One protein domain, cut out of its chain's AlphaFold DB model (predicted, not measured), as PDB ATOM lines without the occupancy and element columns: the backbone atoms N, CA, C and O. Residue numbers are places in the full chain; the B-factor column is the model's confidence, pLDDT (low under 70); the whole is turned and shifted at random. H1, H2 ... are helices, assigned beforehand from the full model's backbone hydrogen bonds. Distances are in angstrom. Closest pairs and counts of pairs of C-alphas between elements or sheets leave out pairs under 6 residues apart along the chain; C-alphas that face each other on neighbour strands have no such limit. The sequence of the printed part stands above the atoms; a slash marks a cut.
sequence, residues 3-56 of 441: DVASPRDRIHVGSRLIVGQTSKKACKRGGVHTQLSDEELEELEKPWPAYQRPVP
ATOM      1  N   ASP A   3       8.590 -21.930 -17.589       73.75
ATOM      2  CA  ASP A   3       9.468 -21.420 -18.655       73.75
ATOM      3  C   ASP A   3      10.190 -20.087 -18.347       73.75
ATOM      4  O   ASP A   3      11.087 -19.698 -19.085       73.75
ATOM      5  N   VAL A   4       9.802 -19.362 -17.290       78.00
ATOM      6  CA  VAL A   4      10.403 -18.067 -16.889       78.00
ATOM      7  C   VAL A   4      10.879 -18.052 -15.432       78.00
ATOM      8  O   VAL A   4      11.265 -17.006 -14.915       78.00
ATOM      9  N   ALA A   5      10.779 -19.185 -14.736       77.31
ATOM     10  CA  ALA A   5      11.150 -19.310 -13.331       77.31
ATOM     11  C   ALA A   5      12.559 -19.902 -13.198       77.31
ATOM     12  O   ALA A   5      12.948 -20.765 -13.983       77.31
ATOM     13  N   SER A   6      13.305 -19.476 -12.174       79.88
ATOM     14  CA  SER A   6      14.604 -20.086 -11.859       79.88
ATOM     15  C   SER A   6      14.446 -21.591 -11.555       79.88
ATOM     16  O   SER A   6      13.361 -22.006 -11.127       79.88
ATOM     17  N   PRO A   7      15.490 -22.427 -11.743       79.31
ATOM     18  CA  PRO A   7      15.456 -23.843 -11.356       79.31
ATOM     19  C   PRO A   7      14.919 -24.068  -9.941       79.31
ATOM     20  O   PRO A   7      13.958 -24.814  -9.747       79.31
ATOM     21  N   ARG A   8      15.439 -23.315  -8.970       78.06
ATOM     22  CA  ARG A   8      15.009 -23.403  -7.576       78.06
ATOM     23  C   ARG A   8      13.548 -23.010  -7.364       78.06
ATOM     24  O   ARG A   8      12.829 -23.656  -6.604       78.06
ATOM     25  N   ASP A   9      13.082 -21.947  -8.021       78.88
ATOM     26  CA  ASP A   9      11.688 -21.515  -7.892       78.88
ATOM     27  C   ASP A   9      10.714 -22.537  -8.487       78.88
ATOM     28  O   ASP A   9       9.606 -22.689  -7.967       78.88
ATOM     29  N   ARG A  10      11.118 -23.265  -9.538       83.31
ATOM     30  CA  ARG A  10      10.317 -24.358 -10.108       83.31
ATOM     31  C   ARG A  10      10.093 -25.477  -9.090       83.31
ATOM     32  O   ARG A  10       8.946 -25.848  -8.836       83.31
ATOM     33  N   ILE A  11      11.165 -25.923  -8.435       75.94
ATOM     34  CA  ILE A  11      11.113 -26.946  -7.378       75.94
ATOM     35  C   ILE A  11      10.239 -26.474  -6.216       75.94
ATOM     36  O   ILE A  11       9.287 -27.150  -5.832       75.94
ATOM     37  N   HIS A  12      10.480 -25.262  -5.710       74.38
ATOM     38  CA  HIS A  12       9.705 -24.718  -4.597       74.38
ATOM     39  C   HIS A  12       8.206 -24.603  -4.898       74.38
ATOM     40  O   HIS A  12       7.390 -24.799  -3.998       74.38
ATOM     41  N   VAL A  13       7.814 -24.253  -6.125       78.12
ATOM     42  CA  VAL A  13       6.394 -24.204  -6.507       78.12
ATOM     43  C   VAL A  13       5.786 -25.607  -6.509       78.12
ATOM     44  O   VAL A  13       4.691 -25.770  -5.967       78.12
ATOM     45  N   GLY A  14       6.494 -26.605  -7.046       73.19
ATOM     46  CA  GLY A  14       6.076 -28.010  -7.007       73.19
ATOM     47  C   GLY A  14       5.889 -28.523  -5.577       73.19
ATOM     48  O   GLY A  14       4.784 -28.925  -5.207       73.19
ATOM     49  N   SER A  15       6.923 -28.405  -4.737       72.19
ATOM     50  CA  SER A  15       6.887 -28.881  -3.346       72.19
ATOM     51  C   SER A  15       5.795 -28.191  -2.523       72.19
ATOM     52  O   SER A  15       5.102 -28.836  -1.740       72.19
ATOM     53  N   ARG A  16       5.557 -26.885  -2.727       75.19
ATOM     54  CA  ARG A  16       4.497 -26.149  -2.008       75.19
ATOM     55  C   ARG A  16       3.094 -26.665  -2.301       75.19
ATOM     56  O   ARG A  16       2.276 -26.696  -1.383       75.19
ATOM     57  N   LEU A  17       2.814 -27.029  -3.552       76.88
ATOM     58  CA  LEU A  17       1.510 -27.560  -3.954       76.88
ATOM     59  C   LEU A  17       1.258 -28.926  -3.313       76.88
ATOM     60  O   LEU A  17       0.187 -29.142  -2.753       76.88
ATOM     61  N   ILE A  18       2.267 -29.798  -3.323       75.06
ATOM     62  CA  ILE A  18       2.175 -31.159  -2.778       75.06
ATOM     63  C   ILE A  18       2.050 -31.134  -1.252       75.06
ATOM     64  O   ILE A  18       1.213 -31.829  -0.689       75.06
ATOM     65  N   VAL A  19       2.844 -30.299  -0.579       73.56
ATOM     66  CA  VAL A  19       2.893 -30.247   0.890       73.56
ATOM     67  C   VAL A  19       1.758 -29.389   1.476       73.56
ATOM     68  O   VAL A  19       1.410 -29.543   2.643       73.56
ATOM     69  N   GLY A  20       1.105 -28.538   0.670       66.31
ATOM     70  CA  GLY A  20      -0.006 -27.678   1.104       66.31
ATOM     71  C   GLY A  20       0.463 -26.410   1.820       66.31
ATOM     72  O   GLY A  20      -0.165 -25.931   2.767       66.31
ATOM     73  N   GLN A  21       1.608 -25.871   1.402       68.75
ATOM     74  CA  GLN A  21       2.245 -24.734   2.060       68.75
ATOM     75  C   GLN A  21       1.678 -23.398   1.553       68.75
ATOM     76  O   GLN A  21       1.636 -23.121   0.351       68.75
ATOM     77  N   THR A  22       1.286 -22.521   2.478       61.84
ATOM     78  CA  THR A  22       0.767 -21.183   2.161       61.84
ATOM     79  C   THR A  22       1.890 -20.169   1.944       61.84
ATOM     80  O   THR A  22       2.998 -20.277   2.470       61.84
ATOM     81  N   SER A  23       1.626 -19.141   1.133       56.69
ATOM     82  CA  SER A  23       2.603 -18.070   0.925       56.69
ATOM     83  C   SER A  23       2.656 -17.125   2.134       56.69
ATOM     84  O   SER A  23       1.623 -16.609   2.567       56.69
ATOM     85  N   LYS A  24       3.870 -16.763   2.580       54.38
ATOM     86  CA  LYS A  24       4.103 -15.724   3.609       54.38
ATOM     87  C   LYS A  24       3.496 -14.352   3.267       54.38
ATOM     88  O   LYS A  24       3.411 -13.481   4.130       54.38
ATOM     89  N   LYS A  25       3.093 -14.120   2.008       48.12
ATOM     90  CA  LYS A  25       2.491 -12.849   1.575       48.12
ATOM     91  C   LYS A  25       1.163 -12.557   2.281       48.12
ATOM     92  O   LYS A  25       0.855 -11.382   2.453       48.12
ATOM     93  N   ALA A  26       0.418 -13.579   2.713       47.78
ATOM     94  CA  ALA A  26      -0.838 -13.378   3.436       47.78
ATOM     95  C   ALA A  26      -0.607 -12.781   4.841       47.78
ATOM     96  O   ALA A  26      -1.209 -11.759   5.153       47.78
ATOM     97  N   CYS A  27       0.340 -13.311   5.630       50.16
ATOM     98  CA  CYS A  27       0.659 -12.796   6.978       50.16
ATOM     99  C   CYS A  27       1.353 -11.421   6.985       50.16
ATOM    100  O   CYS A  27       1.254 -10.669   7.956       50.16
ATOM    101  N   LYS A  28       2.076 -11.071   5.912       49.59
ATOM    102  CA  LYS A  28       2.763  -9.770   5.810       49.59
ATOM    103  C   LYS A  28       1.826  -8.611   5.464       49.59
ATOM    104  O   LYS A  28       2.179  -7.455   5.693       49.59
ATOM    105  N   ARG A  29       0.641  -8.890   4.913       49.47
ATOM    106  CA  ARG A  29      -0.323  -7.853   4.536       49.47
ATOM    107  C   ARG A  29      -0.993  -7.309   5.805       49.47
ATOM    108  O   ARG A  29      -1.691  -8.038   6.491       49.47
ATOM    109  N   GLY A  30      -0.759  -6.033   6.120       59.69
ATOM    110  CA  GLY A  30      -1.378  -5.352   7.268       59.69
ATOM    111  C   GLY A  30      -0.606  -5.427   8.593       59.69
ATOM    112  O   GLY A  30      -1.154  -5.049   9.617       59.69
ATOM    113  N   GLY A  31       0.648  -5.897   8.598       59.69
ATOM    114  CA  GLY A  31       1.492  -5.863   9.804       59.69
ATOM    115  C   GLY A  31       1.134  -6.885  10.889       59.69
ATOM    116  O   GLY A  31       1.762  -6.886  11.934       59.69
ATOM    117  N   VAL A  32       0.189  -7.797  10.645       64.69
ATOM    118  CA  VAL A  32      -0.273  -8.791  11.639       64.69
ATOM    119  C   VAL A  32       0.872  -9.660  12.173       64.69
ATOM    120  O   VAL A  32       0.901  -9.997  13.348       64.69
ATOM    121  N   HIS A  33       1.879  -9.947  11.344       63.25
ATOM    122  CA  HIS A  33       3.083 -10.660  11.776       63.25
ATOM    123  C   HIS A  33       3.876  -9.987  12.911       63.25
ATOM    124  O   HIS A  33       4.640 -10.669  13.575       63.25
ATOM    125  N   THR A  34       3.725  -8.679  13.152       68.38
ATOM    126  CA  THR A  34       4.380  -7.999  14.287       68.38
ATOM    127  C   THR A  34       3.565  -8.085  15.579       68.38
ATOM    128  O   THR A  34       3.978  -7.528  16.590       68.38
ATOM    129  N   GLN A  35       2.384  -8.704  15.529       74.38
ATOM    130  CA  GLN A  35       1.448  -8.841  16.650       74.38
ATOM    131  C   GLN A  35       1.370 -10.279  17.172       74.38
ATOM    132  O   GLN A  35       0.670 -10.530  18.145       74.38
ATOM    133  N   LEU A  36       2.065 -11.207  16.516       71.50
ATOM    134  CA  LEU A  36       2.109 -12.621  16.858       71.50
ATOM    135  C   LEU A  36       3.446 -12.941  17.522       71.50
ATOM    136  O   LEU A  36       4.474 -12.351  17.168       71.50
ATOM    137  N   SER A  37       3.437 -13.879  18.463       72.81
ATOM    138  CA  SER A  37       4.667 -14.482  18.961       72.81
ATOM    139  C   SER A  37       5.356 -15.267  17.842       72.81
ATOM    140  O   SER A  37       4.749 -15.659  16.842       72.81
ATOM    141  N   ASP A  38       6.652 -15.519  18.010       64.12
ATOM    142  CA  ASP A  38       7.386 -16.331  17.044       64.12
ATOM    143  C   ASP A  38       6.845 -17.771  16.981       64.12
ATOM    144  O   ASP A  38       6.838 -18.358  15.902       64.12
ATOM    145  N   GLU A  39       6.364 -18.322  18.103       69.75
ATOM    146  CA  GLU A  39       5.727 -19.645  18.131       69.75
ATOM    147  C   GLU A  39       4.396 -19.640  17.369       69.75
ATOM    148  O   GLU A  39       4.114 -20.562  16.610       69.75
ATOM    149  N   GLU A  40       3.597 -18.579  17.501       72.50
ATOM    150  CA  GLU A  40       2.341 -18.427  16.759       72.50
ATOM    151  C   GLU A  40       2.590 -18.261  15.255       72.50
ATOM    152  O   GLU A  40       1.867 -18.826  14.431       72.50
ATOM    153  N   LEU A  41       3.633 -17.517  14.878       69.38
ATOM    154  CA  LEU A  41       4.066 -17.402  13.487       69.38
ATOM    155  C   LEU A  41       4.534 -18.742  12.930       69.38
ATOM    156  O   LEU A  41       4.185 -19.082  11.802       69.38
ATOM    157  N   GLU A  42       5.316 -19.493  13.699       70.50
ATOM    158  CA  GLU A  42       5.811 -20.807  13.304       70.50
ATOM    159  C   GLU A  42       4.666 -21.815  13.132       70.50
ATOM    160  O   GLU A  42       4.641 -22.548  12.138       70.50
ATOM    161  N   GLU A  43       3.670 -21.778  14.020       74.38
ATOM    162  CA  GLU A  43       2.463 -22.604  13.944       74.38
ATOM    163  C   GLU A  43       1.609 -22.266  12.715       74.38
ATOM    164  O   GLU A  43       1.258 -23.153  11.935       74.38
ATOM    165  N   LEU A  44       1.323 -20.981  12.482       69.38
ATOM    166  CA  LEU A  44       0.551 -20.515  11.320       69.38
ATOM    167  C   LEU A  44       1.258 -20.773   9.990       69.38
ATOM    168  O   LEU A  44       0.628 -20.837   8.932       69.38
ATOM    169  N   GLU A  45       2.579 -20.887  10.029       68.62
ATOM    170  CA  GLU A  45       3.386 -21.184   8.866       68.62
ATOM    171  C   GLU A  45       3.412 -22.682   8.524       68.62
ATOM    172  O   GLU A  45       3.929 -23.027   7.450       68.62
ATOM    173  N   LYS A  46       2.913 -23.586   9.382       72.38
ATOM    174  CA  LYS A  46       2.879 -25.034   9.104       72.38
ATOM    175  C   LYS A  46       2.053 -25.360   7.849       72.38
ATOM    176  O   LYS A  46       1.109 -24.638   7.520       72.38
ATOM    177  N   PRO A  47       2.408 -26.427   7.110       70.00
ATOM    178  CA  PRO A  47       1.611 -26.859   5.972       70.00
ATOM    179  C   PRO A  47       0.185 -27.195   6.394       70.00
ATOM    180  O   PRO A  47      -0.026 -27.836   7.423       70.00
ATOM    181  N   TRP A  48      -0.792 -26.785   5.588       75.31
ATOM    182  CA  TRP A  48      -2.193 -27.055   5.877       75.31
ATOM    183  C   TRP A  48      -2.696 -28.150   4.930       75.31
ATOM    184  O   TRP A  48      -2.763 -27.901   3.722       75.31
ATOM    185  N   PRO A  49      -3.075 -29.349   5.429       79.88
ATOM    186  CA  PRO A  49      -3.477 -30.464   4.566       79.88
ATOM    187  C   PRO A  49      -4.579 -30.120   3.555       79.88
ATOM    188  O   PRO A  49      -4.557 -30.600   2.427       79.88
ATOM    189  N   ALA A  50      -5.495 -29.210   3.904       80.56
ATOM    190  CA  ALA A  50      -6.568 -28.748   3.018       80.56
ATOM    191  C   ALA A  50      -6.079 -28.015   1.749       80.56
ATOM    192  O   ALA A  50      -6.852 -27.802   0.812       80.56
ATOM    193  N   TYR A  51      -4.814 -27.592   1.713       79.00
ATOM    194  CA  TYR A  51      -4.205 -26.896   0.580       79.00
ATOM    195  C   TYR A  51      -3.282 -27.769  -0.262       79.00
ATOM    196  O   TYR A  51      -2.736 -27.270  -1.248       79.00
ATOM    197  N   GLN A  52      -3.143 -29.051   0.074       81.25
ATOM    198  CA  GLN A  52      -2.443 -30.011  -0.769       81.25
ATOM    199  C   GLN A  52      -3.202 -30.190  -2.083       81.25
ATOM    200  O   GLN A  52      -4.416 -30.409  -2.099       81.25
ATOM    201  N   ARG A  53      -2.499 -30.031  -3.202       83.19
ATOM    202  CA  ARG A  53      -3.062 -30.134  -4.551       83.19
ATOM    203  C   ARG A  53      -2.053 -30.809  -5.477       83.19
ATOM    204  O   ARG A  53      -0.858 -30.538  -5.349       83.19
ATOM    205  N   PRO A  54      -2.508 -31.636  -6.437       84.50
ATOM    206  CA  PRO A  54      -1.619 -32.162  -7.460       84.50
ATOM    207  C   PRO A  54      -1.044 -31.018  -8.300       84.50
ATOM    208  O   PRO A  54      -1.671 -29.967  -8.477       84.50
ATOM    209  N   VAL A  55       0.159 -31.232  -8.832       82.50
ATOM    210  CA  VAL A  55       0.782 -30.299  -9.772       82.50
ATOM    211  C   VAL A  55      -0.077 -30.249 -11.045       82.50
ATOM    212  O   VAL A  55      -0.340 -31.301 -11.622       82.50
ATOM    213  N   PRO A  56      -0.532 -29.068 -11.508       87.88
ATOM    214  CA  PRO A  56      -1.355 -28.983 -12.712       87.88
ATOM    215  C   PRO A  56      -0.627 -29.504 -13.961       87.88
ATOM    216  O   PRO A  56       0.525 -29.134 -14.189       87.88
TER     217      PRO A  56
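What this domain is: This is residues 3 to 56 of the 441 residues of the protein "Cytochrome C552" of Candidatus Sedimenticola endophacoides (UniProt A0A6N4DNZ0). Picture a loose, wide-open V of chain with the longest helix, H1, as one arm and an open loop with the two short helices H2 and H3 as the other. The two arms are joined near the corner by residues 20 to 24 going out and 45 to 49 coming back, and the tail, residues 50 to 56, folds back towards the later end of H1. The printed part has 54 residues, with three named helices in the order H1, H2, H3 and no named strand; its class is all helix, though under half of the residues, 24 of the 54, are in named elements. The whole is loose, with a radius of gyration of the C-alphas of 13.2 A, and elongated, spanning 38 by 24 by 15 A.

How they stand to each other: Begin with H1, residues 7 to 19, the longest helix; it touches no helix. Its first part stands free, in residues 6 to 11, of which 7 to 11 belong to H1. After it, a tight link of 5 residues leads to H2, residues 25 to 28, and H1 and H2 are apart. From H2 a short link of 9 residues leads to H3, residues 38 to 44, and these two are apart as well. H1 and H3 are also apart, with no C-alpha of the one within 8 A of the other. Look at the backbone N and O atoms: in H1 and H3 every O i to N i+4 pair is within hydrogen-bond range, while H2, with 4 residues, is too short for such a pair, and its one O i to N i+3 pair is not within range.

Where its parts are: Find C-alpha 7 at (15.456, -23.843, -11.356), where H1 begins; from there it runs 18.7 A to C-alpha 19 at (2.893, -30.247, 0.890). H2 runs from Lys 25 to Lys 28, 5.2 A from first to last C-alpha. H3 runs 9.8 A from Asp 38 to Leu 44, whose C-alpha is at (0.551, -20.515, 11.320).

The domain as a whole: The two C-alphas farthest apart, those of Asp 3 and Ser 37, are 38.6 A apart, while the first and last printed C-alphas, Asp 3 and Pro 56, are 14.5 A apart. The printed part has no cut, and neither link between the helices is long. After H3, residues 45 to 56 hold no named element. In the B-factor column the mean pLDDT of the printed part is 70.8; look for values under 70 at residues 20 to 34, 38 to 39, 41, and 44 to 45. H2 has a mean of 49.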